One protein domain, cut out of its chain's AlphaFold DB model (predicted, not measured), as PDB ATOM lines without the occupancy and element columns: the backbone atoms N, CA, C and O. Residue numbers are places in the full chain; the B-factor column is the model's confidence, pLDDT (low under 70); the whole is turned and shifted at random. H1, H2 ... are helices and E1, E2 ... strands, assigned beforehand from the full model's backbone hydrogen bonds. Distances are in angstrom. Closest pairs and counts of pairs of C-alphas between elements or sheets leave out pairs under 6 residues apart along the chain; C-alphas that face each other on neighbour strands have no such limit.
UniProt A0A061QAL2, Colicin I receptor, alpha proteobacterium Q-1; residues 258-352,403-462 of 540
ATOM      1  N   ASN A 258      24.961 -32.571 -51.774       72.12
ATOM      2  CA  ASN A 258      24.726 -31.162 -52.054       72.12
ATOM      3  C   ASN A 258      24.876 -30.339 -50.756       72.12
ATOM      4  O   ASN A 258      24.009 -30.380 -49.878       72.12
ATOM      5  N   LEU A 259      25.973 -29.585 -50.614       69.12
ATOM      6  CA  LEU A 259      26.042 -28.492 -49.647       69.12
ATOM      7  C   LEU A 259      25.690 -27.211 -50.378       69.12
ATOM      8  O   LEU A 259      26.535 -26.378 -50.715       69.12
ATOM      9  N   PHE A 260      24.394 -27.048 -50.594       63.12
ATOM     10  CA  PHE A 260      23.895 -25.807 -51.129       63.12
ATOM     11  C   PHE A 260      24.239 -24.657 -50.168       63.12
ATOM     12  O   PHE A 260      24.102 -24.787 -48.951       63.12
ATOM     13  N   ILE A 261      24.570 -23.482 -50.708       62.41
ATOM     14  CA  ILE A 261      24.660 -22.171 -50.019       62.41
ATOM     15  C   ILE A 261      23.337 -21.698 -49.371       62.41
ATOM     16  O   ILE A 261      23.155 -20.529 -49.036       62.41
ATOM     17  N   THR A 262      22.402 -22.619 -49.197       73.25
ATOM     18  CA  THR A 262      21.125 -22.510 -48.509       73.25
ATOM     19  C   THR A 262      20.926 -23.811 -47.720       73.25
ATOM     20  O   THR A 262      20.078 -24.640 -48.061       73.25
ATOM     21  N   PRO A 263      21.742 -24.066 -46.684       81.00
ATOM     22  CA  PRO A 263      21.576 -25.235 -45.830       81.00
ATOM     23  C   PRO A 263      20.235 -25.177 -45.104       81.00
ATOM     24  O   PRO A 263      19.592 -24.127 -45.033       81.00
ATOM     25  N   ASN A 264      19.818 -26.304 -44.546       82.88
ATOM     26  CA  ASN A 264      18.530 -26.425 -43.878       82.88
ATOM     27  C   ASN A 264      18.437 -25.541 -42.626       82.88
ATOM     28  O   ASN A 264      17.426 -24.878 -42.417       82.88
ATOM     29  N   THR A 265      19.507 -25.453 -41.835       86.38
ATOM     30  CA  THR A 265      19.576 -24.582 -40.642       86.38
ATOM     31  C   THR A 265      19.882 -23.118 -40.972       86.38
ATOM     32  O   THR A 265      19.633 -22.232 -40.159       86.38
ATOM     33  N   GLY A 266      20.355 -22.850 -42.191       87.00
ATOM     34  CA  GLY A 266      20.605 -21.514 -42.717       87.00
ATOM     35  C   GLY A 266      22.056 -21.041 -42.639       87.00
ATOM     36  O   GLY A 266      22.800 -21.330 -41.701       87.00
ATOM     37  N   LEU A 267      22.458 -20.287 -43.662       84.88
ATOM     38  CA  LEU A 267      23.719 -19.560 -43.719       84.88
ATOM     39  C   LEU A 267      23.496 -18.096 -43.360       84.88
ATOM     40  O   LEU A 267      22.647 -17.445 -43.980       84.88
ATOM     41  N   PRO A 268      24.267 -17.554 -42.407       83.88
ATOM     42  CA  PRO A 268      24.267 -16.129 -42.153       83.88
ATOM     43  C   PRO A 268      25.009 -15.391 -43.276       83.88
ATOM     44  O   PRO A 268      26.171 -15.670 -43.580       83.88
ATOM     45  N   MET A 269      24.334 -14.415 -43.871       76.62
ATOM     46  CA  MET A 269      24.861 -13.562 -44.931       76.62
ATOM     47  C   MET A 269      24.936 -12.113 -44.458       76.62
ATOM     48  O   MET A 269      24.059 -11.626 -43.734       76.62
ATOM     49  N   ARG A 270      25.980 -11.408 -44.897       70.50
ATOM     50  CA  ARG A 270      26.113  -9.965 -44.674       70.50
ATOM     51  C   ARG A 270      25.101  -9.198 -45.527       70.50
ATOM     52  O   ARG A 270      24.769  -9.607 -46.637       70.50
ATOM     53  N   MET A 271      24.648  -8.058 -45.011       59.94
ATOM     54  CA  MET A 271      23.987  -7.019 -45.805       59.94
ATOM     55  C   MET A 271      25.015  -5.930 -46.120       59.94
ATOM     56  O   MET A 271      25.836  -5.612 -45.261       59.94
ATOM     57  N   LEU A 272      24.999  -5.382 -47.337       48.91
ATOM     58  CA  LEU A 272      25.955  -4.341 -47.744       48.91
ATOM     59  C   LEU A 272      25.627  -2.962 -47.164       48.91
ATOM     60  O   LEU A 272      26.540  -2.171 -46.952       48.91
ATOM     61  N   ASP A 273      24.358  -2.715 -46.830       51.72
ATOM     62  CA  ASP A 273      23.936  -1.575 -46.022       51.72
ATOM     63  C   ASP A 273      23.043  -2.066 -44.863       51.72
ATOM     64  O   ASP A 273      21.926  -2.541 -45.098       51.72
ATOM     65  N   PRO A 274      23.520  -1.997 -43.607       47.38
ATOM     66  CA  PRO A 274      22.754  -2.427 -42.443       47.38
ATOM     67  C   PRO A 274      21.598  -1.474 -42.078       47.38
ATOM     68  O   PRO A 274      20.818  -1.827 -41.197       47.38
ATOM     69  N   VAL A 275      21.465  -0.315 -42.746       45.62
ATOM     70  CA  VAL A 275      20.500   0.765 -42.457       45.62
ATOM     71  C   VAL A 275      19.392   0.889 -43.511       45.62
ATOM     72  O   VAL A 275      18.231   1.071 -43.150       45.62
ATOM     73  N   THR A 276      19.702   0.798 -44.809       46.91
ATOM     74  CA  THR A 276      18.690   0.960 -45.885       46.91
ATOM     75  C   THR A 276      17.991  -0.340 -46.287       46.91
ATOM     76  O   THR A 276      16.975  -0.300 -46.981       46.91
ATOM     77  N   GLY A 277      18.507  -1.497 -45.856       46.47
ATOM     78  CA  GLY A 277      17.963  -2.807 -46.231       46.47
ATOM     79  C   GLY A 277      18.175  -3.169 -47.706       46.47
ATOM     80  O   GLY A 277      17.657  -4.195 -48.159       46.47
ATOM     81  N   ASP A 278      18.937  -2.361 -48.454       40.44
ATOM     82  CA  ASP A 278      19.260  -2.645 -49.845       40.44
ATOM     83  C   ASP A 278      20.178  -3.869 -49.925       40.44
ATOM     84  O   ASP A 278      21.308  -3.914 -49.430       40.44
ATOM     85  N   VAL A 279      19.656  -4.904 -50.576       43.78
ATOM     86  CA  VAL A 279      20.450  -6.053 -50.985       43.78
ATOM     87  C   VAL A 279      21.351  -5.580 -52.120       43.78
ATOM     88  O   VAL A 279      20.887  -4.923 -53.057       43.78
ATOM     89  N   VAL A 280      22.600  -6.041 -52.152       42.59
ATOM     90  CA  VAL A 280      23.183  -6.301 -53.465       42.59
ATOM     91  C   VAL A 280      22.243  -7.267 -54.160       42.59
ATOM     92  O   VAL A 280      22.129  -8.428 -53.775       42.59
ATOM     93  N   SER A 281      21.523  -6.788 -55.182       39.59
ATOM     94  CA  SER A 281      20.955  -7.697 -56.176       39.59
ATOM     95  C   SER A 281      22.060  -8.704 -56.473       39.59
ATOM     96  O   SER A 281      23.156  -8.233 -56.753       39.59
ATOM     97  N   THR A 282      21.784 -10.004 -56.387       42.47
ATOM     98  CA  THR A 282      22.631 -11.206 -56.612       42.47
ATOM     99  C   THR A 282      23.808 -11.178 -57.583       42.47
ATOM    100  O   THR A 282      24.522 -12.163 -57.735       42.47
ATOM    101  N   ARG A 283      24.052 -10.081 -58.268       46.00
ATOM    102  CA  ARG A 283      25.366  -9.668 -58.723       46.00
ATOM    103  C   ARG A 283      26.247  -9.436 -57.489       46.00
ATOM    104  O   ARG A 283      26.517  -8.298 -57.142       46.00
ATOM    105  N   LEU A 284      26.639 -10.509 -56.800       51.59
ATOM    106  CA  LEU A 284      27.751 -10.457 -55.856       51.59
ATOM    107  C   LEU A 284      28.894  -9.757 -56.583       51.59
ATOM    108  O   LEU A 284      29.189 -10.130 -57.713       51.59
ATOM    109  N   PHE A 285      29.436  -8.691 -56.017       50.50
ATOM    110  CA  PHE A 285      30.575  -8.000 -56.594       50.50
ATOM    111  C   PHE A 285      31.773  -8.211 -55.664       50.50
ATOM    112  O   PHE A 285      31.580  -8.231 -54.449       50.50
ATOM    113  N   ASP A 286      32.972  -8.424 -56.206       52.03
ATOM    114  CA  ASP A 286      34.200  -8.376 -55.403       52.03
ATOM    115  C   ASP A 286      34.462  -6.940 -54.908       52.03
ATOM    116  O   ASP A 286      33.748  -6.000 -55.276       52.03
ATOM    117  N   ASP A 287      35.494  -6.757 -54.077       50.41
ATOM    118  CA  ASP A 287      35.893  -5.436 -53.562       50.41
ATOM    119  C   ASP A 287      36.249  -4.435 -54.692       50.41
ATOM    120  O   ASP A 287      36.285  -3.224 -54.463       50.41
ATOM    121  N   ASP A 288      36.454  -4.932 -55.920       52.22
ATOM    122  CA  ASP A 288      36.753  -4.172 -57.136       52.22
ATOM    123  C   ASP A 288      35.509  -3.914 -58.020       52.22
ATOM    124  O   ASP A 288      35.602  -3.248 -59.058       52.22
ATOM    125  N   GLY A 289      34.323  -4.392 -57.626       51.34
ATOM    126  CA  GLY A 289      33.070  -4.184 -58.356       51.34
ATOM    127  C   GLY A 289      32.810  -5.168 -59.508       51.34
ATOM    128  O   GLY A 289      31.950  -4.893 -60.354       51.34
ATOM    129  N   ASN A 290      33.512  -6.304 -59.582       53.38
ATOM    130  CA  ASN A 290      33.315  -7.348 -60.598       53.38
ATOM    131  C   ASN A 290      32.318  -8.407 -60.146       53.38
ATOM    132  O   ASN A 290      32.354  -8.844 -59.006       53.38
ATOM    133  N   LYS A 291      31.457  -8.876 -61.058       51.16
ATOM    134  CA  LYS A 291      30.459  -9.909 -60.746       51.16
ATOM    135  C   LYS A 291      31.129 -11.225 -60.326       51.16
ATOM    136  O   LYS A 291      31.668 -11.927 -61.178       51.16
ATOM    137  N   LEU A 292      31.005 -11.580 -59.056       50.06
ATOM    138  CA  LEU A 292      31.317 -12.883 -58.485       50.06
ATOM    139  C   LEU A 292      30.272 -13.916 -58.901       50.06
ATOM    140  O   LEU A 292      29.065 -13.647 -58.986       50.06
ATOM    141  N   ASN A 293      30.741 -15.132 -59.154       52.84
ATOM    142  CA  ASN A 293      29.874 -16.246 -59.480       52.84
ATOM    143  C   ASN A 293      29.481 -16.940 -58.174       52.84
ATOM    144  O   ASN A 293      30.211 -17.785 -57.679       52.84
ATOM    145  N   VAL A 294      28.301 -16.619 -57.638       52.78
ATOM    146  CA  VAL A 294      27.831 -17.066 -56.305       52.78
ATOM    147  C   VAL A 294      27.914 -18.574 -56.070       52.78
ATOM    148  O   VAL A 294      28.093 -19.051 -54.955       52.78
ATOM    149  N   PHE A 295      27.770 -19.338 -57.141       54.50
ATOM    150  CA  PHE A 295      27.849 -20.783 -57.084       54.50
ATOM    151  C   PHE A 295      29.307 -21.284 -57.150       54.50
ATOM    152  O   PHE A 295      29.588 -22.348 -56.629       54.50
ATOM    153  N   ALA A 296      30.237 -20.567 -57.795       49.75
ATOM    154  CA  ALA A 296      31.658 -20.946 -57.860       49.75
ATOM    155  C   ALA A 296      32.494 -20.394 -56.683       49.75
ATOM    156  O   ALA A 296      33.472 -21.027 -56.285       49.75
ATOM    157  N   ASP A 297      32.069 -19.262 -56.111       54.66
ATOM    158  CA  ASP A 297      32.805 -18.464 -55.121       54.66
ATOM    159  C   ASP A 297      32.163 -18.451 -53.723       54.66
ATOM    160  O   ASP A 297      32.448 -17.560 -52.936       54.66
ATOM    161  N   GLY A 298      31.286 -19.414 -53.412       61.94
ATOM    162  CA  GLY A 298      30.470 -19.441 -52.188       61.94
ATOM    163  C   GLY A 298      31.244 -19.512 -50.846       61.94
ATOM    164  O   GLY A 298      32.419 -19.161 -50.755       61.94
ATOM    165  N   PRO A 299      30.638 -20.023 -49.755       64.50
ATOM    166  CA  PRO A 299      31.182 -19.917 -48.391       64.50
ATOM    167  C   PRO A 299      32.549 -20.598 -48.191       64.50
ATOM    168  O   PRO A 299      33.226 -20.350 -47.196       64.50
ATOM    169  N   PHE A 300      32.971 -21.443 -49.130       66.25
ATOM    170  CA  PHE A 300      34.253 -22.145 -49.109       66.25
ATOM    171  C   PHE A 300      35.453 -21.308 -49.557       66.25
ATOM    172  O   PHE A 300      36.581 -21.651 -49.206       66.25
ATOM    173  N   ASN A 301      35.232 -20.231 -50.310       66.44
ATOM    174  CA  ASN A 301      36.301 -19.330 -50.745       66.44
ATOM    175  C   ASN A 301      36.419 -18.163 -49.762       66.44
ATOM    176  O   ASN A 301      35.696 -18.122 -48.772       66.44
ATOM    177  N   SER A 302      37.316 -17.203 -49.993       64.44
ATOM    178  CA  SER A 302      37.492 -16.017 -49.137       64.44
ATOM    179  C   SER A 302      36.430 -14.927 -49.358       64.44
ATOM    180  O   SER A 302      36.709 -13.761 -49.100       64.44
ATOM    181  N   ASP A 303      35.234 -15.285 -49.844       65.75
ATOM    182  CA  ASP A 303      34.168 -14.323 -50.134       65.75
ATOM    183  C   ASP A 303      33.808 -13.541 -48.852       65.75
ATOM    184  O   ASP A 303      33.513 -14.163 -47.813       65.75
ATOM    185  N   PRO A 304      33.878 -12.195 -48.893       64.38
ATOM    186  CA  PRO A 304      33.609 -11.349 -47.744       64.38
ATOM    187  C   PRO A 304      32.134 -11.322 -47.340       64.38
ATOM    188  O   PRO A 304      31.856 -10.785 -46.273       64.38
ATOM    189  N   ASN A 305      31.200 -11.863 -48.133       67.38
ATOM    190  CA  ASN A 305      29.751 -11.820 -47.887       67.38
ATOM    191  C   ASN A 305      29.241 -12.863 -46.876       67.38
ATOM    192  O   ASN A 305      28.107 -12.751 -46.401       67.38
ATOM    193  N   PHE A 306      30.058 -13.855 -46.516       76.00
ATOM    194  CA  PHE A 306      29.723 -14.879 -45.522       76.00
ATOM    195  C   PHE A 306      30.376 -14.568 -44.176       76.00
ATOM    196  O   PHE A 306      31.518 -14.105 -44.130       76.00
ATOM    197  N   LEU A 307      29.671 -14.841 -43.072       83.62
ATOM    198  CA  LEU A 307      30.254 -14.655 -41.742       83.62
ATOM    199  C   LEU A 307      31.379 -15.654 -41.487       83.62
ATOM    200  O   LEU A 307      31.267 -16.841 -41.806       83.62
ATOM    201  N   ARG A 308      32.441 -15.163 -40.850       87.00
ATOM    202  CA  ARG A 308      33.609 -15.955 -40.469       87.00
ATOM    203  C   ARG A 308      33.917 -15.841 -38.988       87.00
ATOM    204  O   ARG A 308      33.584 -14.844 -38.343       87.00
ATOM    205  N   ASP A 309      34.565 -16.868 -38.456       90.81
ATOM    206  CA  ASP A 309      35.186 -16.794 -37.137       90.81
ATOM    207  C   ASP A 309      36.466 -15.934 -37.164       90.81
ATOM    208  O   ASP A 309      36.900 -15.431 -38.202       90.81
ATOM    209  N   ALA A 310      37.102 -15.778 -36.002       88.06
ATOM    210  CA  ALA A 310      38.343 -15.014 -35.867       88.06
ATOM    211  C   ALA A 310      39.536 -15.627 -36.632       88.06
ATOM    212  O   ALA A 310      40.559 -14.966 -36.806       88.06
ATOM    213  N   GLN A 311      39.430 -16.886 -37.057       89.38
ATOM    214  CA  GLN A 311      40.433 -17.612 -37.830       89.38
ATOM    215  C   GLN A 311      40.145 -17.561 -39.341       89.38
ATOM    216  O   GLN A 311      40.953 -18.059 -40.125       89.38
ATOM    217  N   GLY A 312      39.040 -16.934 -39.762       85.69
ATOM    218  CA  GLY A 312      38.626 -16.829 -41.161       85.69
ATOM    219  C   GLY A 312      37.816 -18.027 -41.669       85.69
ATOM    220  O   GLY A 312      37.506 -18.083 -42.865       85.69
ATOM    221  N   ASN A 313      37.442 -18.970 -40.803       86.81
ATOM    222  CA  ASN A 313      36.630 -20.120 -41.195       86.81
ATOM    223  C   ASN A 313      35.169 -19.698 -41.395       86.81
ATOM    224  O   ASN A 313      34.649 -18.933 -40.580       86.81
ATOM    225  N   PRO A 314      34.480 -20.209 -42.430       85.50
ATOM    226  CA  PRO A 314      33.077 -19.898 -42.665       85.50
ATOM    227  C   PRO A 314      32.171 -20.476 -41.575       85.50
ATOM    228  O   PRO A 314      32.402 -21.582 -41.068       85.50
ATOM    229  N   LEU A 315      31.127 -19.716 -41.247       88.62
ATOM    230  CA  LEU A 315      30.155 -20.036 -40.209       88.62
ATOM    231  C   LEU A 315      28.788 -20.413 -40.785       88.62
ATOM    232  O   LEU A 315      28.358 -19.908 -41.820       88.62
ATOM    233  N   ILE A 316      28.095 -21.286 -40.064       88.88
ATOM    234  CA  ILE A 316      26.752 -21.791 -40.349       88.88
ATOM    235  C   ILE A 316      25.973 -21.897 -39.037       88.88
ATOM    236  O   ILE A 316      26.581 -22.037 -37.971       88.88
ATOM    237  N   PHE A 317      24.643 -21.825 -39.096       91.00
ATOM    238  CA  PHE A 317      23.823 -22.115 -37.925       91.00
ATOM    239  C   PHE A 317      23.751 -23.622 -37.669       91.00
ATOM    240  O   PHE A 317      23.513 -24.404 -38.591       91.00
ATOM    241  N   ASP A 318      23.936 -24.034 -36.419       90.69
ATOM    242  CA  ASP A 318      23.576 -25.373 -35.959       90.69
ATOM    243  C   ASP A 318      22.056 -25.465 -35.723       90.69
ATOM    244  O   ASP A 318      21.330 -24.467 -35.743       90.69
ATOM    245  N   VAL A 319      21.554 -26.673 -35.479       87.56
ATOM    246  CA  VAL A 319      20.138 -26.964 -35.209       87.56
ATOM    247  C   VAL A 319      19.618 -26.218 -33.972       87.56
ATOM    248  O   VAL A 319      18.424 -25.934 -33.883       87.56
ATOM    249  N   ASP A 320      20.494 -25.879 -33.025       88.44
ATOM    250  CA  ASP A 320      20.152 -25.106 -31.825       88.44
ATOM    251  C   ASP A 320      20.200 -23.576 -32.026       88.44
ATOM    252  O   ASP A 320      19.876 -22.826 -31.103       88.44
ATOM    253  N   GLY A 321      20.572 -23.108 -33.223       86.56
ATOM    254  CA  GLY A 321      20.694 -21.691 -33.566       86.56
ATOM    255  C   GLY A 321      22.036 -21.049 -33.194       86.56
ATOM    256  O   GLY A 321      22.210 -19.847 -33.406       86.56
ATOM    257  N   SER A 322      22.999 -21.808 -32.664       90.25
ATOM    258  CA  SER A 322      24.366 -21.324 -32.447       90.25
ATOM    259  C   SER A 322      25.155 -21.240 -33.758       90.25
ATOM    260  O   SER A 322      24.870 -21.945 -34.725       90.25
ATOM    261  N   LEU A 323      26.159 -20.356 -33.811       92.19
ATOM    262  CA  LEU A 323      27.081 -20.288 -34.947       92.19
ATOM    263  C   LEU A 323      28.256 -21.238 -34.734       92.19
ATOM    264  O   LEU A 323      28.998 -21.112 -33.754       92.19
ATOM    265  N   ILE A 324      28.454 -22.134 -35.696       92.06
ATOM    266  CA  ILE A 324      29.553 -23.098 -35.727       92.06
ATOM    267  C   ILE A 324      30.283 -23.040 -37.068       92.06
ATOM    268  O   ILE A 324      29.761 -22.557 -38.070       92.06
ATOM    269  N   THR A 325      31.520 -23.526 -37.095       90.94
ATOM    270  CA  THR A 325      32.300 -23.653 -38.331       90.94
ATOM    271  C   THR A 325      31.793 -24.808 -39.188       90.94
ATOM    272  O   THR A 325      31.241 -25.790 -38.687       90.94
ATOM    273  N   PHE A 326      32.070 -24.755 -40.488       86.31
ATOM    274  CA  PHE A 326      31.769 -25.845 -41.425       86.31
ATOM    275  C   PHE A 326      32.406 -27.182 -41.006       86.31
ATOM    276  O   PHE A 326      31.805 -28.246 -41.163       86.31
ATOM    277  N   GLN A 327      33.603 -27.127 -40.413       86.62
ATOM    278  CA  GLN A 327      34.275 -28.304 -39.867       86.62
ATOM    279  C   GLN A 327      33.489 -28.912 -38.697       86.62
ATOM    280  O   GLN A 327      33.297 -30.125 -38.656       86.62
ATOM    281  N   GLN A 328      33.009 -28.083 -37.764       90.31
ATOM    282  CA  GLN A 328      32.182 -28.533 -36.637       90.31
ATOM    283  C   GLN A 328      30.831 -29.081 -37.103       90.31
ATOM    284  O   GLN A 328      30.376 -30.098 -36.589       90.31
ATOM    285  N   ALA A 329      30.239 -28.459 -38.124       87.25
ATOM    286  CA  ALA A 329      29.004 -28.907 -38.760       87.25
ATOM    287  C   ALA A 329      29.175 -30.184 -39.607       87.25
ATOM    288  O   ALA A 329      28.192 -30.696 -40.140       87.25
ATOM    289  N   ASN A 330      30.404 -30.700 -39.752       86.19
ATOM    290  CA  ASN A 330      30.741 -31.864 -40.570       86.19
ATOM    291  C   ASN A 330      30.115 -31.807 -41.978       86.19
ATOM    292  O   ASN A 330      29.469 -32.754 -42.442       86.19
ATOM    293  N   VAL A 331      30.271 -30.663 -42.648       80.44
ATOM    294  CA  VAL A 331      29.710 -30.445 -43.991       80.44
ATOM    295  C   VAL A 331      30.535 -31.087 -45.105       80.44
ATOM    296  O   VAL A 331      30.162 -30.970 -46.264       80.44
ATOM    297  N   GLY A 332      31.636 -31.768 -44.779       81.38
ATOM    298  CA  GLY A 332      32.543 -32.372 -45.754       81.38
ATOM    299  C   GLY A 332      33.490 -31.371 -46.421       81.38
ATOM    300  O   GLY A 332      33.547 -30.191 -46.077       81.38
ATOM    301  N   THR A 333      34.273 -31.869 -47.372       80.69
ATOM    302  CA  THR A 333      35.173 -31.069 -48.212       80.69
ATOM    303  C   THR A 333      34.481 -30.755 -49.525       80.69
ATOM    304  O   THR A 333      33.906 -31.653 -50.128       80.69
ATOM    305  N   ARG A 334      34.527 -29.499 -49.975       79.25
ATOM    306  CA  ARG A 334      33.982 -29.108 -51.278       79.25
ATOM    307  C   ARG A 334      34.684 -29.884 -52.390       79.25
ATOM    308  O   ARG A 334      35.911 -29.913 -52.434       79.25
ATOM    309  N   VAL A 335      33.899 -30.486 -53.272       77.44
ATOM    310  CA  VAL A 335      34.397 -31.282 -54.397       77.44
ATOM    311  C   VAL A 335      33.869 -30.827 -55.751       77.44
ATOM    312  O   VAL A 335      34.408 -31.227 -56.770       77.44
ATOM    313  N   ASN A 336      32.842 -29.983 -55.787       73.06
ATOM    314  CA  ASN A 336      32.418 -29.261 -56.984       73.06
ATOM    315  C   ASN A 336      31.786 -27.926 -56.543       73.06
ATOM    316  O   ASN A 336      31.786 -27.563 -55.365       73.06
ATOM    317  N   ARG A 337      31.228 -27.175 -57.483       69.00
ATOM    318  CA  ARG A 337      30.442 -25.954 -57.308       69.00
ATOM    319  C   ARG A 337      29.411 -26.043 -56.173       69.00
ATOM    320  O   ARG A 337      29.326 -25.118 -55.378       69.00
ATOM    321  N   THR A 338      28.664 -27.143 -56.069       69.88
ATOM    322  CA  THR A 338      27.563 -27.296 -55.091       69.88
ATOM    323  C   THR A 338      27.743 -28.441 -54.101       69.88
ATOM    324  O   THR A 338      26.990 -28.527 -53.134       69.88
ATOM    325  N   ASP A 339      28.732 -29.308 -54.314       76.19
ATOM    326  CA  ASP A 339      28.771 -30.607 -53.647       76.19
ATOM    327  C   ASP A 339      29.972 -30.724 -52.712       76.19
ATOM    328  O   ASP A 339      31.065 -30.206 -52.981       76.19
ATOM    329  N   THR A 340      29.774 -31.442 -51.612       78.62
ATOM    330  CA  THR A 340      30.799 -31.805 -50.644       78.62
ATOM    331  C   THR A 340      30.889 -33.311 -50.458       78.62
ATOM    332  O   THR A 340      29.892 -34.030 -50.450       78.62
ATOM    333  N   GLN A 341      32.113 -33.789 -50.254       79.50
ATOM    334  CA  GLN A 341      32.429 -35.186 -49.993       79.50
ATOM    335  C   GLN A 341      32.868 -35.389 -48.541       79.50
ATOM    336  O   GLN A 341      33.542 -34.542 -47.949       79.50
ATOM    337  N   GLY A 342      32.495 -36.527 -47.955       74.31
ATOM    338  CA  GLY A 342      32.857 -36.889 -46.579       74.31
ATOM    339  C   GLY A 342      31.995 -36.229 -45.499       74.31
ATOM    340  O   GLY A 342      32.271 -36.401 -44.314       74.31
ATOM    341  N   ALA A 343      30.949 -35.493 -45.890       70.31
ATOM    342  CA  ALA A 343      29.889 -35.082 -44.980       70.31
ATOM    343  C   ALA A 343      29.078 -36.305 -44.536       70.31
ATOM    344  O   ALA A 343      28.923 -37.262 -45.294       70.31
ATOM    345  N   ASN A 344      28.433 -36.236 -43.371       66.62
ATOM    346  CA  ASN A 344      27.431 -37.226 -42.954       66.62
ATOM    347  C   ASN A 344      26.113 -37.138 -43.768       66.62
ATOM    348  O   ASN A 344      25.053 -37.401 -43.204       66.62
ATOM    349  N   GLY A 345      26.169 -36.765 -45.056       66.25
ATOM    350  CA  GLY A 345      25.109 -36.807 -46.076       66.25
ATOM    351  C   GLY A 345      23.666 -36.770 -45.560       66.25
ATOM    352  O   GLY A 345      23.270 -35.900 -44.778       66.25
ATOM    353  N   PHE A 346      22.914 -37.812 -45.920       66.69
ATOM    354  CA  PHE A 346      21.551 -38.124 -45.475       66.69
ATOM    355  C   PHE A 346      21.331 -38.195 -43.941       66.69
ATOM    356  O   PHE A 346      20.220 -38.450 -43.474       66.69
ATOM    357  N   THR A 347      22.329 -37.999 -43.092       74.44
ATOM    358  CA  THR A 347      22.147 -37.985 -41.625       74.44
ATOM    359  C   THR A 347      22.474 -36.639 -40.997       74.44
ATOM    360  O   THR A 347      22.144 -36.424 -39.833       74.44
ATOM    361  N   ASN A 348      23.053 -35.712 -41.761       80.44
ATOM    362  CA  ASN A 348      23.373 -34.379 -41.285       80.44
ATOM    363  C   ASN A 348      22.141 -33.454 -41.444       80.44
ATOM    364  O   ASN A 348      21.711 -33.213 -42.572       80.44
ATOM    365  N   PRO A 349      21.535 -32.953 -40.346       80.75
ATOM    366  CA  PRO A 349      20.341 -32.098 -40.396       80.75
ATOM    367  C   PRO A 349      20.636 -30.659 -40.850       80.75
ATOM    368  O   PRO A 349      19.703 -29.899 -41.110       80.75
ATOM    369  N   ILE A 350      21.916 -30.286 -40.920       83.69
ATOM    370  CA  ILE A 350      22.382 -28.962 -41.333       83.69
ATOM    371  C   ILE A 350      22.367 -28.856 -42.859       83.69
ATOM    372  O   ILE A 350      21.940 -27.842 -43.404       83.69
ATOM    373  N   ILE A 351      22.796 -29.898 -43.573       77.88
ATOM    374  CA  ILE A 351      23.006 -29.831 -45.025       77.88
ATOM    375  C   ILE A 351      21.719 -30.098 -45.818       77.88
ATOM    376  O   ILE A 351      20.878 -30.916 -45.437       77.88
ATOM    377  N   SER A 352      21.575 -29.403 -46.946       73.81
ATOM    378  CA  SER A 352      20.429 -29.525 -47.852       73.81
ATOM    379  C   SER A 352      20.657 -30.626 -48.875       73.81
ATOM    380  O   SER A 352      21.065 -30.365 -50.002       73.81
ATOM    381  N   PHE A 403      13.697 -22.712 -51.109       77.06
ATOM    382  CA  PHE A 403      14.737 -21.827 -50.613       77.06
ATOM    383  C   PHE A 403      14.163 -20.463 -50.251       77.06
ATOM    384  O   PHE A 403      13.399 -19.884 -51.025       77.06
ATOM    385  N   PHE A 404      14.581 -19.950 -49.101       78.25
ATOM    386  CA  PHE A 404      14.548 -18.530 -48.778       78.25
ATOM    387  C   PHE A 404      15.963 -18.021 -48.893       78.25
ATOM    388  O   PHE A 404      16.792 -18.218 -48.005       78.25
ATOM    389  N   SER A 405      16.267 -17.471 -50.055       73.56
ATOM    390  CA  SER A 405      17.622 -17.102 -50.400       73.56
ATOM    391  C   SER A 405      17.592 -16.085 -51.503       73.56
ATOM    392  O   SER A 405      16.875 -16.244 -52.488       73.56
ATOM    393  N   ASP A 406      18.442 -15.083 -51.355       67.00
ATOM    394  CA  ASP A 406      18.568 -14.085 -52.392       67.00
ATOM    395  C   ASP A 406      19.277 -14.662 -53.615       67.00
ATOM    396  O   ASP A 406      19.032 -14.171 -54.700       67.00
ATOM    397  N   VAL A 407      20.059 -15.745 -53.492       63.34
ATOM    398  CA  VAL A 407      21.020 -16.224 -54.504       63.34
ATOM    399  C   VAL A 407      20.424 -16.518 -55.895       63.34
ATOM    400  O   VAL A 407      21.116 -16.381 -56.904       63.34
ATOM    401  N   PHE A 408      19.147 -16.880 -55.993       59.72
ATOM    402  CA  PHE A 408      18.544 -17.351 -57.248       59.72
ATOM    403  C   PHE A 408      17.933 -16.259 -58.145       59.72
ATOM    404  O   PHE A 408      17.516 -16.557 -59.262       59.72
ATOM    405  N   GLY A 409      17.933 -14.990 -57.722       48.69
ATOM    406  CA  GLY A 409      17.463 -13.861 -58.539       48.69
ATOM    407  C   GLY A 409      15.931 -13.677 -58.607       48.69
ATOM    408  O   GLY A 409      15.152 -14.602 -58.438       48.69
ATOM    409  N   ASN A 410      15.520 -12.422 -58.845       43.91
ATOM    410  CA  ASN A 410      14.156 -11.853 -58.776       43.91
ATOM    411  C   ASN A 410      13.368 -12.150 -57.478       43.91
ATOM    412  O   ASN A 410      12.402 -12.908 -57.423       43.91
ATOM    413  N   ASN A 411      13.796 -11.440 -56.438       49.22
ATOM    414  CA  ASN A 411      13.487 -11.562 -55.014       49.22
ATOM    415  C   ASN A 411      12.052 -11.251 -54.544       49.22
ATOM    416  O   ASN A 411      11.833 -11.060 -53.351       49.22
ATOM    417  N   GLN A 412      11.065 -11.162 -55.434       47.91
ATOM    418  CA  GLN A 412       9.725 -10.704 -55.040       47.91
ATOM    419  C   GLN A 412       8.896 -11.780 -54.314       47.91
ATOM    420  O   GLN A 412       7.945 -11.435 -53.623       47.91
ATOM    421  N   LEU A 413       9.235 -13.071 -54.441       48.62
ATOM    422  CA  LEU A 413       8.413 -14.159 -53.884       48.62
ATOM    423  C   LEU A 413       9.094 -14.995 -52.786       48.62
ATOM    424  O   LEU A 413       8.383 -15.695 -52.066       48.62
ATOM    425  N   ARG A 414      10.435 -14.983 -52.668       59.66
ATOM    426  CA  ARG A 414      11.197 -15.855 -51.737       59.66
ATOM    427  C   ARG A 414      12.548 -15.261 -51.263       59.66
ATOM    428  O   ARG A 414      13.574 -15.930 -51.410       59.66
ATOM    429  N   PRO A 415      12.586 -14.025 -50.730       68.94
ATOM    430  CA  PRO A 415      13.839 -13.420 -50.279       68.94
ATOM    431  C   PRO A 415      14.454 -14.196 -49.103       68.94
ATOM    432  O   PRO A 415      13.760 -14.930 -48.393       68.94
ATOM    433  N   SER A 416      15.756 -14.015 -48.879       73.06
ATOM    434  CA  SER A 416      16.398 -14.438 -47.628       73.06
ATOM    435  C   SER A 416      15.718 -13.788 -46.415       73.06
ATOM    436  O   SER A 416      15.154 -12.691 -46.507       73.06
ATOM    437  N   ILE A 417      15.761 -14.466 -45.268       79.38
ATOM    438  CA  ILE A 417      15.089 -14.005 -44.047       79.38
ATOM    439  C   ILE A 417      15.925 -12.891 -43.414       79.38
ATOM    440  O   ILE A 417      17.064 -13.141 -43.031       79.38
ATOM    441  N   ALA A 418      15.365 -11.691 -43.257       80.38
ATOM    442  CA  ALA A 418      15.992 -10.622 -42.483       80.38
ATOM    443  C   ALA A 418      15.662 -10.776 -40.991       80.38
ATOM    444  O   ALA A 418      14.496 -10.890 -40.622       80.38
ATOM    445  N   ILE A 419      16.685 -10.764 -40.138       85.19
ATOM    446  CA  ILE A 419      16.554 -10.885 -38.683       85.19
ATOM    447  C   ILE A 419      17.095  -9.612 -38.033       85.19
ATOM    448  O   ILE A 419      18.253  -9.252 -38.259       85.19
ATOM    449  N   ASN A 420      16.269  -8.936 -37.224       86.94
ATOM    450  CA  ASN A 420      16.709  -7.784 -36.431       86.94
ATOM    451  C   ASN A 420      17.706  -8.257 -35.364       86.94
ATOM    452  O   ASN A 420      17.425  -9.186 -34.607       86.94
ATOM    453  N   ILE A 421      18.878  -7.627 -35.311       88.75
ATOM    454  CA  ILE A 421      19.978  -8.044 -34.435       88.75
ATOM    455  C   ILE A 421      19.703  -7.682 -32.973       88.75
ATOM    456  O   ILE A 421      20.081  -8.430 -32.071       88.75
ATOM    457  N   ALA A 422      19.084  -6.531 -32.722       84.12
ATOM    458  CA  ALA A 422      18.880  -6.006 -31.378       84.12
ATOM    459  C   ALA A 422      17.683  -6.669 -30.682       84.12
ATOM    460  O   ALA A 422      17.824  -7.133 -29.547       84.12
ATOM    461  N   ASP A 423      16.555  -6.747 -31.387       86.00
ATOM    462  CA  ASP A 423      15.253  -7.098 -30.817       86.00
ATOM    463  C   ASP A 423      14.975  -8.602 -30.783       86.00
ATOM    464  O   ASP A 423      14.171  -9.060 -29.966       86.00
ATOM    465  N   ASN A 424      15.604  -9.381 -31.668       89.25
ATOM    466  CA  ASN A 424      15.264 -10.790 -31.807       89.25
ATOM    467  C   ASN A 424      15.876 -11.627 -30.661       89.25
ATOM    468  O   ASN A 424      17.103 -11.706 -30.542       89.25
ATOM    469  N   PRO A 425      15.052 -12.303 -29.834       88.62
ATOM    470  CA  PRO A 425      15.509 -13.023 -28.643       88.62
ATOM    471  C   PRO A 425      16.377 -14.248 -28.953       88.62
ATOM    472  O   PRO A 425      17.056 -14.754 -28.062       88.62
ATOM    473  N   PHE A 426      16.354 -14.735 -30.194       88.31
ATOM    474  CA  PHE A 426      17.155 -15.873 -30.637       88.31
ATOM    475  C   PHE A 426      18.537 -15.451 -31.157       88.31
ATOM    476  O   PHE A 426      19.395 -16.302 -31.392       88.31
ATOM    477  N   VAL A 427      18.798 -14.146 -31.288       90.12
ATOM    478  CA  VAL A 427      20.128 -13.630 -31.627       90.12
ATOM    479  C   VAL A 427      20.980 -13.586 -30.361       90.12
ATOM    480  O   VAL A 427      20.919 -12.649 -29.563       90.12
ATOM    481  N   THR A 428      21.786 -14.630 -30.182       90.38
ATOM    482  CA  THR A 428      22.663 -14.788 -29.014       90.38
ATOM    483  C   THR A 428      23.770 -13.730 -28.959       90.38
ATOM    484  O   THR A 428      24.170 -13.162 -29.980       90.38
ATOM    485  N   ASP A 429      24.346 -13.512 -27.772       90.75
ATOM    486  CA  ASP A 429      25.513 -12.635 -27.608       90.75
ATOM    487  C   ASP A 429      26.718 -13.105 -28.439       90.75
ATOM    488  O   ASP A 429      27.461 -12.278 -28.970       90.75
ATOM    489  N   GLN A 430      26.882 -14.424 -28.613       90.44
ATOM    490  CA  GLN A 430      27.891 -14.999 -29.508       90.44
ATOM    491  C   GLN A 430      27.661 -14.519 -30.947       90.44
ATOM    492  O   GLN A 430      28.584 -14.020 -31.590       90.44
ATOM    493  N   THR A 431      26.424 -14.618 -31.439       91.88
ATOM    494  CA  THR A 431      26.049 -14.162 -32.783       91.88
ATOM    495  C   THR A 431      26.298 -12.662 -32.942       91.88
ATOM    496  O   THR A 431      26.898 -12.250 -33.934       91.88
ATOM    497  N   LYS A 432      25.937 -11.839 -31.947       91.31
ATOM    498  CA  LYS A 432      26.195 -10.385 -31.957       91.31
ATOM    499  C   LYS A 432      27.685 -10.059 -32.047       91.31
ATOM    500  O   LYS A 432      28.066  -9.186 -32.824       91.31
ATOM    501  N   GLN A 433      28.532 -10.768 -31.301       91.94
ATOM    502  CA  GLN A 433      29.988 -10.583 -31.345       91.94
ATOM    503  C   GLN A 433      30.576 -10.959 -32.709       91.94
ATOM    504  O   GLN A 433      31.408 -10.224 -33.239       91.94
ATOM    505  N   VAL A 434      30.121 -12.065 -33.306       91.62
ATOM    506  CA  VAL A 434      30.535 -12.460 -34.660       91.62
ATOM    507  C   VAL A 434      30.103 -11.410 -35.683       91.62
ATOM    508  O   VAL A 434      30.913 -11.000 -36.514       91.62
ATOM    509  N   LEU A 435      28.858 -10.933 -35.613       89.19
ATOM    510  CA  LEU A 435      28.345  -9.893 -36.507       89.19
ATOM    511  C   LEU A 435      29.151  -8.589 -36.388       89.19
ATOM    512  O   LEU A 435      29.472  -7.988 -37.410       89.19
ATOM    513  N   GLN A 436      29.543  -8.185 -35.173       89.88
ATOM    514  CA  GLN A 436      30.437  -7.038 -34.950       89.88
ATOM    515  C   GLN A 436      31.823  -7.265 -35.560       89.88
ATOM    516  O   GLN A 436      32.330  -6.407 -36.280       89.88
ATOM    517  N   ALA A 437      32.425  -8.435 -35.327       89.12
ATOM    518  CA  ALA A 437      33.747  -8.772 -35.857       89.12
ATOM    519  C   ALA A 437      33.778  -8.822 -37.395       89.12
ATOM    520  O   ALA A 437      34.798  -8.510 -38.004       89.12
ATOM    521  N   ASN A 438      32.652  -9.169 -38.021       84.62
ATOM    522  CA  ASN A 438      32.471  -9.165 -39.473       84.62
ATOM    523  C   ASN A 438      31.959  -7.809 -40.008       84.62
ATOM    524  O   ASN A 438      31.623  -7.708 -41.186       84.62
ATOM    525  N   GLY A 439      31.866  -6.770 -39.170       84.00
ATOM    526  CA  GLY A 439      31.445  -5.424 -39.574       84.00
ATOM    527  C   GLY A 439      29.999  -5.327 -40.068       84.00
ATOM    528  O   GLY A 439      29.709  -4.494 -40.918       84.00
ATOM    529  N   VAL A 440      29.113  -6.212 -39.601       82.44
ATOM    530  CA  VAL A 440      27.671  -6.212 -39.926       82.44
ATOM    531  C   VAL A 440      26.853  -5.472 -38.870       82.44
ATOM    532  O   VAL A 440      25.795  -4.939 -39.179       82.44
ATOM    533  N   TYR A 441      27.334  -5.454 -37.624       87.38
ATOM    534  CA  TYR A 441      26.642  -4.846 -36.493       87.38
ATOM    535  C   TYR A 441      27.536  -3.821 -35.797       87.38
ATOM    536  O   TYR A 441      28.648  -4.156 -35.397       87.38
ATOM    537  N   ASP A 442      27.035  -2.607 -35.593       88.00
ATOM    538  CA  ASP A 442      27.624  -1.619 -34.687       88.00
ATOM    539  C   ASP A 442      26.587  -1.215 -33.627       88.00
ATOM    540  O   ASP A 442      25.630  -0.505 -33.942       88.00
ATOM    541  N   PRO A 443      26.747  -1.622 -32.354       87.19
ATOM    542  CA  PRO A 443      25.792  -1.287 -31.298       87.19
ATOM    543  C   PRO A 443      25.719   0.219 -30.993       87.19
ATOM    544  O   PRO A 443      24.814   0.639 -30.274       87.19
ATOM    545  N   ASN A 444      26.656   1.024 -31.503       89.38
ATOM    546  CA  ASN A 444      26.695   2.474 -31.311       89.38
ATOM    547  C   ASN A 444      26.181   3.252 -32.528       89.38
ATOM    548  O   ASN A 444      26.247   4.484 -32.524       89.38
ATOM    549  N   LEU A 445      25.697   2.564 -33.566       85.75
ATOM    550  CA  LEU A 445      25.163   3.214 -34.753       85.75
ATOM    551  C   LEU A 445      23.877   3.972 -34.408       85.75
ATOM    552  O   LEU A 445      22.908   3.393 -33.911       85.75
ATOM    553  N   VAL A 446      23.880   5.270 -34.701       85.62
ATOM    554  CA  VAL A 446      22.749   6.172 -34.469       85.62
ATOM    555  C   VAL A 446      22.385   6.945 -35.734       85.62
ATOM    556  O   VAL A 446      23.242   7.192 -36.584       85.62
ATOM    557  N   ASP A 447      21.114   7.321 -35.856       84.94
ATOM    558  CA  ASP A 447      20.598   8.148 -36.943       84.94
ATOM    559  C   ASP A 447      21.013   9.625 -36.782       84.94
ATOM    560  O   ASP A 447      21.674  10.022 -35.817       84.94
ATOM    561  N   GLU A 448      20.595  10.476 -37.723       85.88
ATOM    562  CA  GLU A 448      20.867  11.924 -37.689       85.88
ATOM    563  C   GLU A 448      20.331  12.622 -36.420       85.88
ATOM    564  O   GLU A 448      20.790  13.712 -36.068       85.88
ATOM    565  N   ASN A 449      19.391  11.993 -35.709       88.88
ATOM    566  CA  ASN A 449      18.775  12.485 -34.478       88.88
ATOM    567  C   ASN A 449      19.370  11.837 -33.212       88.88
ATOM    568  O   ASN A 449      18.874  12.082 -32.105       88.88
ATOM    569  N   GLY A 450      20.417  11.018 -33.346       86.44
ATOM    570  CA  GLY A 450      21.058  10.314 -32.238       86.44
ATOM    571  C   GLY A 450      20.256   9.129 -31.690       86.44
ATOM    572  O   GLY A 450      20.526   8.698 -30.568       86.44
ATOM    573  N   GLN A 451      19.261   8.624 -32.425       85.00
ATOM    574  CA  GLN A 451      18.506   7.424 -32.061       85.00
ATOM    575  C   GLN A 451      19.205   6.164 -32.577       85.00
ATOM    576  O   GLN A 451      19.726   6.197 -33.689       85.00
ATOM    577  N   PRO A 452      19.217   5.051 -31.816       83.25
ATOM    578  CA  PRO A 452      19.758   3.784 -32.296       83.25
ATOM    579  C   PRO A 452      19.119   3.359 -33.617       83.25
ATOM    580  O   PRO A 452      17.903   3.461 -33.782       83.25
ATOM    581  N   VAL A 453      19.942   2.872 -34.543       83.81
ATOM    582  CA  VAL A 453      19.480   2.372 -35.841       83.81
ATOM    583  C   VAL A 453      19.250   0.868 -35.763       83.81
ATOM    584  O   VAL A 453      20.140   0.122 -35.344       83.81
ATOM    585  N   ASP A 454      18.072   0.432 -36.208       82.88
ATOM    586  CA  ASP A 454      17.776  -0.983 -36.407       82.88
ATOM    587  C   ASP A 454      18.708  -1.570 -37.463       82.88
ATOM    588  O   ASP A 454      18.799  -1.075 -38.585       82.88
ATOM    589  N   GLN A 455      19.395  -2.646 -37.093       85.00
ATOM    590  CA  GLN A 455      20.337  -3.344 -37.958       85.00
ATOM    591  C   GLN A 455      19.919  -4.799 -38.098       85.00
ATOM    592  O   GLN A 455      19.471  -5.434 -37.138       85.00
ATOM    593  N   PHE A 456      20.099  -5.337 -39.300       82.44
ATOM    594  CA  PHE A 456      19.657  -6.680 -39.649       82.44
ATOM    595  C   PHE A 456      20.801  -7.496 -40.247       82.44
ATOM    596  O   PHE A 456      21.764  -6.966 -40.799       82.44
ATOM    597  N   PHE A 457      20.670  -8.812 -40.173       82.56
ATOM    598  CA  PHE A 457      21.437  -9.737 -41.001       82.56
ATOM    599  C   PHE A 457      20.475 -10.668 -41.732       82.56
ATOM    600  O   PHE A 457      19.306 -10.792 -41.351       82.56
ATOM    601  N   LYS A 458      20.958 -11.311 -42.796       80.19
ATOM    602  CA  LYS A 458      20.146 -12.217 -43.607       80.19
ATOM    603  C   LYS A 458      20.492 -13.667 -43.320       80.19
ATOM    604  O   LYS A 458      21.655 -14.008 -43.116       80.19
ATOM    605  N   VAL A 459      19.482 -14.525 -43.351       82.88
ATOM    606  CA  VAL A 459      19.631 -15.977 -43.284       82.88
ATOM    607  C   VAL A 459      19.138 -16.572 -44.592       82.88
ATOM    608  O   VAL A 459      17.954 -16.472 -44.927       82.88
ATOM    609  N   ALA A 460      20.058 -17.184 -45.333       80.69
ATOM    610  CA  ALA A 460      19.741 -17.952 -46.526       80.69
ATOM    611  C   ALA A 460      19.612 -19.427 -46.158       80.69
ATOM    612  O   ALA A 460      20.575 -20.042 -45.701       80.69
ATOM    613  N   ARG A 461      18.431 -20.010 -46.349       83.00
ATOM    614  CA  ARG A 461      18.162 -21.391 -45.936       83.00
ATOM    615  C   ARG A 461      17.303 -22.155 -46.925       83.00
ATOM    616  O   ARG A 461      16.536 -21.564 -47.691       83.00
ATOM    617  N   SER A 462      17.417 -23.474 -46.888       81.56
ATOM    618  CA  SER A 462      16.345 -24.353 -47.345       81.56
ATOM    619  C   SER A 462      15.354 -24.565 -46.200       81.56
ATOM    620  O   SER A 462      15.699 -24.418 -45.027       81.56
TER     621      SER A 462
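AT A GLANCE: This is residues 258 to 352 and 403 to 462 of the 540 residues of the protein "Colicin I receptor" of alpha proteobacterium Q-1 (UniProt A0A061QAL2). There is little regular structure: long loops surround a small antiparallel sheet, order E1, E6, E5, with hairpin E2 and E3 beside E1. The loop of residues 438 to 455 and the region of E4 make opposite ends. The 155 printed residues, 32 in named elements, run E1, E2, E3, E4, E5, H1, E6: mixed class, compact, radius of gyration of the C-alphas 15.4 A, spans 52 by 33 by 32 A.

HOW THE PARTS SIT: Start at E1, residues 267 to 269: N 267 is 2.8 A from O 460 of antiparallel E6, residues 456 to 462. E2, residues 315 to 317, and E3, residues 323 to 325, form a hairpin, with N 316 and O 324 2.9 A apart. The closest C-alphas of E1 and E2, Leu 267 and Ile 316, are 5.1 A apart. E4, residues 339 to 341, pairs with no named strand. E5, residues 417 to 420, is antiparallel to E6, N 459 and O 417 2.8 A apart. H1, residues 429 to 437, only grazes the three-stranded sheet; each O i to N i+4 pair is within hydrogen-bond range.

IN THESE COORDINATES: Find E1 beginning at C-alpha 267 (23.719, -19.560, -43.719); E6 runs 19.6 A to C-alpha 462 (16.345, -24.353, -47.345).

THE WHOLE: Residues 353 to 402 are not printed, a 10.0 A gap between C-alphas 352 and 403. In this model 53 residues have pLDDT under 70, among them 271 to 305.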